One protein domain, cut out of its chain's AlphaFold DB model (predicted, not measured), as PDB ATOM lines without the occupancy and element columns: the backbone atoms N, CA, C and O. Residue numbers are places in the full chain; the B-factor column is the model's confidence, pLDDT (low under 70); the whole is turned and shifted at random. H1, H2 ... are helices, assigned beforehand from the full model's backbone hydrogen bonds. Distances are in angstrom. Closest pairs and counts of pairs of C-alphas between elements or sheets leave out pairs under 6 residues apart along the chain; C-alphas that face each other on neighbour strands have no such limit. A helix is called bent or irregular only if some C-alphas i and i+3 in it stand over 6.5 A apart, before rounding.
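AT A GLANCE: This is residues 14 to 69 of the 70 residues of an uncharacterized protein of Verrucomicrobia bacterium (UniProt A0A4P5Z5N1). Three helices follow one another as an open L: H1 is the short arm, and H2 and H3, one after the other, make the long arm. H1 meets H2 at a corner by residue 30, and H3 continues the long arm away from that corner, with no helix packed on it. The printed part has 56 residues with three named helices in the order H1, H2, H3 and no named strand, and the class is all helix. The whole is extended, with a radius of gyration of the C-alphas of 19.8 A, and the C-alphas span 59 by 27 by 12 A along their three main axes.

HOW THE PARTS SIT: From Pro 14 the printed part leads into H1, residues 17 to 29, and a tight link of one residue, Cys 30, joins it to H2, residues 31 to 46. H1 and H2 only just touch, with 3 pairs of C-alphas within 8 A, and they touch only at the corner by their link. H1 touches H2 with residues 27 to 28 alone, and H2 touches H1 with residues 33 to 34 alone. The closest C-alphas of the two helices are those of Leu 27 and Arg 34, 5.4 A apart. Their lines stand about perpendicular, at 75 degrees, and their centres are 16.9 A apart. A tight link of three residues, 47 to 49, joins H2 to H3, residues 50 to 67. H2 and H3 are apart, and so are H1 and H3. In H1, H2 and H3 every O i to N i+4 pair is within hydrogen-bond range.

IN THESE COORDINATES: H1 begins at C-alpha 17, at (61.085, 38.117, 147.892), and has 13 residues, with 18.4 A from its first to its last C-alpha. H2 begins at C-alpha 31, at (45.121, 36.007, 131.973), and its 16 residues measure 23.0 A from first to last C-alpha. H3 is the longest helix, with 18 residues and 25.9 A from first to last C-alpha, and it ends at C-alpha 67, at (20.775, 28.267, 177.527). No helix is bent or irregular.

THE WHOLE: The two C-alphas farthest apart are those of Cys 29 and Arg 69, 60.2 A, while the first and last printed C-alphas, of Pro 14 and Arg 69, are 48.6 A apart. Residues 38 to 69 stand free, of which 38 to 46 belong to H2 and 50 to 67 belong to H3. Residues 14 to 25 stand free too, of which 17 to 25 belong to H1, and so do residues 28 to 33, of which 31 to 33 belong to H2. The printed part has no cut, and neither link is long. The mean pLDDT of the printed part is 96.2, and one residue, Arg 69, is under 70 in this predicted model.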
ATOM      1  N   PRO A  14      56.339  33.879 152.042       95.81
ATOM      2  CA  PRO A  14      56.349  35.302 152.381       95.81
ATOM      3  C   PRO A  14      57.719  35.819 152.845       95.81
ATOM      4  O   PRO A  14      57.922  37.032 152.855       95.81
ATOM      5  N   GLU A  15      58.652  34.942 153.219       98.06
ATOM      6  CA  GLU A  15      60.011  35.310 153.637       98.06
ATOM      7  C   GLU A  15      61.007  35.318 152.463       98.06
ATOM      8  O   GLU A  15      62.171  35.680 152.636       98.06
ATOM      9  N   GLN A  16      60.557  34.973 151.249       98.50
ATOM     10  CA  GLN A  16      61.380  34.900 150.040       98.50
ATOM     11  C   GLN A  16      60.896  35.895 148.971       98.50
ATOM     12  O   GLN A  16      60.010  35.574 148.176       98.50
ATOM     13  N   PRO A  17      61.509  37.093 148.856       98.44
ATOM     14  CA  PRO A  17      61.085  38.117 147.892       98.44
ATOM     15  C   PRO A  17      61.040  37.641 146.433       98.44
ATOM     16  O   PRO A  17      60.170  38.057 145.668       98.44
ATOM     17  N   ALA A  18      61.956  36.748 146.047       98.50
ATOM     18  CA  ALA A  18      61.974  36.164 144.710       98.50
ATOM     19  C   ALA A  18      60.734  35.297 144.435       98.50
ATOM     20  O   ALA A  18      60.209  35.314 143.324       98.50
ATOM     21  N   ASP A  19      60.231  34.574 145.436       98.50
ATOM     22  CA  ASP A  19      59.048  33.730 145.272       98.50
ATOM     23  C   ASP A  19      57.765  34.568 145.164       98.50
ATOM     24  O   ASP A  19      56.900  34.289 144.332       98.50
ATOM     25  N   ILE A  20      57.695  35.684 145.903       98.12
ATOM     26  CA  ILE A  20      56.639  36.698 145.737       98.12
ATOM     27  C   ILE A  20      56.635  37.226 144.295       98.12
ATOM     28  O   ILE A  20      55.590  37.230 143.639       98.12
ATOM     29  N   ALA A  21      57.801  37.633 143.779       98.44
ATOM     30  CA  ALA A  21      57.933  38.152 142.419       98.44
ATOM     31  C   ALA A  21      57.503  37.115 141.368       98.44
ATOM     32  O   ALA A  21      56.723  37.436 140.470       98.44
ATOM     33  N   ASN A  22      57.918  35.856 141.530       98.31
ATOM     34  CA  ASN A  22      57.523  34.755 140.652       98.31
ATOM     35  C   ASN A  22      56.007  34.500 140.678       98.31
ATOM     36  O   ASN A  22      55.396  34.237 139.638       98.31
ATOM     37  N   ALA A  23      55.368  34.555 141.851       97.56
ATOM     38  CA  ALA A  23      53.919  34.407 141.967       97.56
ATOM     39  C   ALA A  23      53.170  35.559 141.279       97.56
ATOM     40  O   ALA A  23      52.180  35.317 140.582       97.56
ATOM     41  N   MET A  24      53.667  36.792 141.414       97.56
ATOM     42  CA  MET A  24      53.129  37.958 140.708       97.56
ATOM     43  C   MET A  24      53.292  37.829 139.191       97.56
ATOM     44  O   MET A  24      52.322  38.026 138.461       97.56
ATOM     45  N   GLU A  25      54.473  37.442 138.706       98.25
ATOM     46  CA  GLU A  25      54.742  37.257 137.276       98.25
ATOM     47  C   GLU A  25      53.815  36.201 136.657       98.25
ATOM     48  O   GLU A  25      53.199  36.450 135.622       98.25
ATOM     49  N   LYS A  26      53.610  35.059 137.329       97.69
ATOM     50  CA  LYS A  26      52.652  34.026 136.888       97.69
ATOM     51  C   LYS A  26      51.239  34.584 136.695       97.69
ATOM     52  O   LYS A  26      50.555  34.209 135.742       97.69
ATOM     53  N   LEU A  27      50.788  35.462 137.593       97.38
ATOM     54  CA  LEU A  27      49.469  36.096 137.509       97.38
ATOM     55  C   LEU A  27      49.405  37.178 136.426       97.38
ATOM     56  O   LEU A  27      48.362  37.327 135.785       97.38
ATOM     57  N   LEU A  28      50.489  37.923 136.205       97.69
ATOM     58  CA  LEU A  28      50.572  38.949 135.162       97.69
ATOM     59  C   LEU A  28      50.586  38.324 133.762       97.69
ATOM     60  O   LEU A  28      49.834  38.761 132.896       97.69
ATOM     61  N   CYS A  29      51.371  37.267 133.560       98.12
ATOM     62  CA  CYS A  29      51.587  36.651 132.251       98.12
ATOM     63  C   CYS A  29      50.498  35.645 131.835       98.12
ATOM     64  O   CYS A  29      50.490  35.197 130.690       98.12
ATOM     65  N   CYS A  30      49.580  35.260 132.731       98.06
ATOM     66  CA  CYS A  30      48.527  34.285 132.431       98.06
ATOM     67  C   CYS A  30      47.126  34.798 132.791       98.06
ATOM     68  O   CYS A  30      46.600  34.556 133.880       98.06
ATOM     69  N   ASP A  31      46.470  35.442 131.824       97.06
ATOM     70  CA  ASP A  31      45.121  36.007 131.973       97.06
ATOM     71  C   ASP A  31      44.071  34.980 132.403       97.06
ATOM     72  O   ASP A  31      43.220  35.268 133.243       97.06
ATOM     73  N   LYS A  32      44.151  33.754 131.871       98.06
ATOM     74  CA  LYS A  32      43.222  32.667 132.224       98.06
ATOM     75  C   LYS A  32      43.353  32.264 133.691       98.06
ATOM     76  O   LYS A  32      42.342  32.064 134.360       98.06
ATOM     77  N   LEU A  33      44.587  32.154 134.189       97.88
ATOM     78  CA  LEU A  33      44.851  31.849 135.595       97.88
ATOM     79  C   LEU A  33      44.326  32.975 136.486       97.88
ATOM     80  O   LEU A  33      43.625  32.713 137.458       97.88
ATOM     81  N   ARG A  34      44.611  34.226 136.118       97.50
ATOM     82  CA  ARG A  34      44.163  35.404 136.862       97.50
ATOM     83  C   ARG A  34      42.639  35.498 136.936       97.50
ATOM     84  O   ARG A  34      42.105  35.706 138.021       97.50
ATOM     85  N   ALA A  35      41.940  35.290 135.820       97.94
ATOM     86  CA  ALA A  35      40.479  35.304 135.776       97.94
ATOM     87  C   ALA A  35      39.870  34.190 136.640       97.94
ATOM     88  O   ALA A  35      38.993  34.462 137.456       97.94
ATOM     89  N   ARG A  36      40.383  32.957 136.523       98.12
ATOM     90  CA  ARG A  36      39.944  31.828 137.357       98.12
ATOM     91  C   ARG A  36      40.121  32.132 138.844       98.12
ATOM     92  O   ARG A  36      39.181  31.960 139.613       98.12
ATOM     93  N   ASN A  37      41.304  32.604 139.231       97.81
ATOM     94  CA  ASN A  37      41.612  32.933 140.618       97.81
ATOM     95  C   ASN A  37      40.679  34.027 141.148       97.81
ATOM     96  O   ASN A  37      40.136  33.873 142.236       97.81
ATOM     97  N   ALA A  38      40.428  35.082 140.367       97.00
ATOM     98  CA  ALA A  38      39.525  36.162 140.754       97.00
ATOM     99  C   ALA A  38      38.087  35.672 140.995       97.00
ATOM    100  O   ALA A  38      37.495  36.011 142.019       97.00
ATOM    101  N   THR A  39      37.539  34.847 140.097       97.88
ATOM    102  CA  THR A  39      36.195  34.275 140.267       97.88
ATOM    103  C   THR A  39      36.120  33.391 141.508       97.88
ATOM    104  O   THR A  39      35.247  33.590 142.349       97.88
ATOM    105  N   THR A  40      37.066  32.467 141.677       97.50
ATOM    106  CA  THR A  40      37.090  31.570 142.840       97.50
ATOM    107  C   THR A  40      37.294  32.334 144.150       97.50
ATOM    108  O   THR A  40      36.608  32.063 145.132       97.50
ATOM    109  N   ALA A  41      38.186  33.326 144.182       96.50
ATOM    110  CA  ALA A  41      38.393  34.165 145.360       96.50
ATOM    111  C   ALA A  41      37.136  34.972 145.716       96.50
ATOM    112  O   ALA A  41      36.800  35.089 146.895       96.50
ATOM    113  N   TYR A  42      36.416  35.487 144.715       96.06
ATOM    114  CA  TYR A  42      35.142  36.173 144.929       96.06
ATOM    115  C   TYR A  42      34.104  35.243 145.565       96.06
ATOM    116  O   TYR A  42      33.495  35.608 146.566       96.06
ATOM    117  N   GLU A  43      33.944  34.024 145.048       95.00
ATOM    118  CA  GLU A  43      33.018  33.025 145.595       95.00
ATOM    119  C   GLU A  43      33.361  32.641 147.043       95.00
ATOM    120  O   GLU A  43      32.473  32.613 147.899       95.00
ATOM    121  N   LEU A  44      34.644  32.413 147.346       94.50
ATOM    122  CA  LEU A  44      35.113  32.119 148.706       94.50
ATOM    123  C   LEU A  44      34.823  33.280 149.667       94.50
ATOM    124  O   LEU A  44      34.356  33.059 150.786       94.50
ATOM    125  N   ALA A  45      35.031  34.523 149.229       94.06
ATOM    126  CA  ALA A  45      34.793  35.706 150.052       94.06
ATOM    127  C   ALA A  45      33.322  35.850 150.483       94.06
ATOM    128  O   ALA A  45      33.051  36.357 151.577       94.06
ATOM    129  N   GLN A  46      32.364  35.337 149.702       92.88
ATOM    130  CA  GLN A  46      30.942  35.364 150.069       92.88
ATOM    131  C   GLN A  46      30.664  34.609 151.376       92.88
ATOM    132  O   GLN A  46      29.763  34.986 152.137       92.88
ATOM    133  N   ALA A  47      31.472  33.591 151.693       91.25
ATOM    134  CA  ALA A  47      31.390  32.865 152.955       91.25
ATOM    135  C   ALA A  47      31.754  33.735 154.173       91.25
ATOM    136  O   ALA A  47      31.333  33.413 155.283       91.25
ATOM    137  N   HIS A  48      32.457  34.847 153.980       92.38
ATOM    138  CA  HIS A  48      32.947  35.728 155.043       92.38
ATOM    139  C   HIS A  48      32.311  37.126 154.994       92.38
ATOM    140  O   HIS A  48      32.862  38.087 155.527       92.38
ATOM    141  N   SER A  49      31.138  37.258 154.366       94.06
ATOM    142  CA  SER A  49      30.444  38.544 154.278       94.06
ATOM    143  C   SER A  49      30.095  39.121 155.656       94.06
ATOM    144  O   SER A  49      29.648  38.408 156.558       94.06
ATOM    145  N   TRP A  50      30.202  40.448 155.791       95.50
ATOM    146  CA  TRP A  50      29.851  41.179 157.016       95.50
ATOM    147  C   TRP A  50      28.471  40.813 157.560       95.50
ATOM    148  O   TRP A  50      28.317  40.568 158.755       95.50
ATOM    149  N   LYS A  51      27.473  40.715 156.673       96.62
ATOM    150  CA  LYS A  51      26.102  40.341 157.033       96.62
ATOM    151  C   LYS A  51      26.041  38.958 157.686       96.62
ATOM    152  O   LYS A  51      25.384  38.801 158.713       96.62
ATOM    153  N   ARG A  52      26.721  37.962 157.106       95.38
ATOM    154  CA  ARG A  52      26.753  36.597 157.645       95.38
ATOM    155  C   ARG A  52      27.478  36.556 158.984       95.38
ATOM    156  O   ARG A  52      26.946  35.980 159.927       95.38
ATOM    157  N   CYS A  53      28.651  37.179 159.070       96.56
ATOM    158  CA  CYS A  53      29.454  37.209 160.291       96.56
ATOM    159  C   CYS A  53      28.697  37.883 161.445       96.56
ATOM    160  O   CYS A  53      28.590  37.301 162.519       96.56
ATOM    161  N   ALA A  54      28.089  39.049 161.209       97.81
ATOM    162  CA  ALA A  54      27.271  39.727 162.215       97.81
ATOM    163  C   ALA A  54      26.076  38.866 162.655       97.81
ATOM    164  O   ALA A  54      25.833  38.712 163.852       97.81
ATOM    165  N   GLY A  55      25.367  38.250 161.701       98.00
ATOM    166  CA  GLY A  55      24.260  37.340 161.996       98.00
ATOM    167  C   GLY A  55      24.685  36.139 162.846       98.00
ATOM    168  O   GLY A  55      24.006  35.814 163.817       98.00
ATOM    169  N   ALA A  56      25.827  35.520 162.531       97.50
ATOM    170  CA  ALA A  56      26.380  34.408 163.301       97.50
ATOM    171  C   ALA A  56      26.740  34.826 164.737       97.50
ATOM    172  O   ALA A  56      26.412  34.105 165.679       97.50
ATOM    173  N   THR A  57      27.340  36.007 164.917       98.06
ATOM    174  CA  THR A  57      27.647  36.558 166.244       98.06
ATOM    175  C   THR A  57      26.383  36.753 167.077       98.06
ATOM    176  O   THR A  57      26.312  36.266 168.204       98.06
ATOM    177  N   PHE A  58      25.356  37.413 166.533       98.19
ATOM    178  CA  PHE A  58      24.110  37.629 167.273       98.19
ATOM    179  C   PHE A  58      23.370  36.322 167.572       98.19
ATOM    180  O   PHE A  58      22.858  36.161 168.677       98.19
ATOM    181  N   ALA A  59      23.355  35.372 166.634       98.25
ATOM    182  CA  ALA A  59      22.760  34.054 166.853       98.25
ATOM    183  C   ALA A  59      23.459  33.294 167.989       98.25
ATOM    184  O   ALA A  59      22.796  32.705 168.842       98.25
ATOM    185  N   PHE A  60      24.792  33.346 168.039       98.06
ATOM    186  CA  PHE A  60      25.562  32.756 169.129       98.06
ATOM    187  C   PHE A  60      25.217  33.398 170.480       98.06
ATOM    188  O   PHE A  60      24.932  32.677 171.434       98.06
ATOM    189  N   LEU A  61      25.172  34.731 170.561       98.06
ATOM    190  CA  LEU A  61      24.810  35.442 171.793       98.06
ATOM    191  C   LEU A  61      23.384  35.113 172.255       98.06
ATOM    192  O   LEU A  61      23.169  34.846 173.436       98.06
ATOM    193  N   ALA A  62      22.422  35.082 171.330       97.56
ATOM    194  CA  ALA A  62      21.041  34.716 171.630       97.56
ATOM    195  C   ALA A  62      20.941  33.291 172.194       97.56
ATOM    196  O   ALA A  62      20.214  33.071 173.162       97.56
ATOM    197  N   ARG A  63      21.713  32.344 171.641       97.88
ATOM    198  CA  ARG A  63      21.797  30.972 172.155       97.88
ATOM    199  C   ARG A  63      22.303  30.938 173.597       97.88
ATOM    200  O   ARG A  63      21.652  30.340 174.438       97.88
ATOM    201  N   ILE A  64      23.407  31.625 173.901       97.69
ATOM    202  CA  ILE A  64      23.961  31.668 175.267       97.69
ATOM    203  C   ILE A  64      22.939  32.216 176.274       97.69
ATOM    204  O   ILE A  64      22.795  31.671 177.366       97.69
ATOM    205  N   VAL A  65      22.203  33.269 175.909       97.25
ATOM    206  CA  VAL A  65      21.159  33.843 176.774       97.25
ATOM    207  C   VAL A  65      19.988  32.879 176.979       97.25
ATOM    208  O   VAL A  65      19.404  32.867 178.060       97.25
ATOM    209  N   ALA A  66      19.621  32.091 175.966       95.06
ATOM    210  CA  ALA A  66      18.569  31.084 176.087       95.06
ATOM    211  C   ALA A  66      19.003  29.907 176.976       95.06
ATOM    212  O   ALA A  66      18.244  29.509 177.856       95.06
ATOM    213  N   ASP A  67      20.229  29.414 176.793       93.56
ATOM    214  CA  ASP A  67      20.775  28.267 177.527       93.56
ATOM    215  C   ASP A  67      21.040  28.594 179.010       93.56
ATOM    216  O   ASP A  67      20.900  27.735 179.873       93.56
ATOM    217  N   GLY A  68      21.383  29.848 179.329       84.44
ATOM    218  CA  GLY A  68      21.618  30.321 180.700       84.44
ATOM    219  C   GLY A  68      20.356  30.623 181.521       84.44
ATOM    220  O   GLY A  68      20.466  31.187 182.605       84.44
ATOM    221  N   ARG A  69      19.155  30.313 181.011       66.62
ATOM    222  CA  ARG A  69      17.872  30.455 181.733       66.62
ATOM    223  C   ARG A  69      17.462  29.189 182.508       66.62
ATOM    224  O   ARG A  69      16.288  29.047 182.853       66.62
TER     225      ARG A  69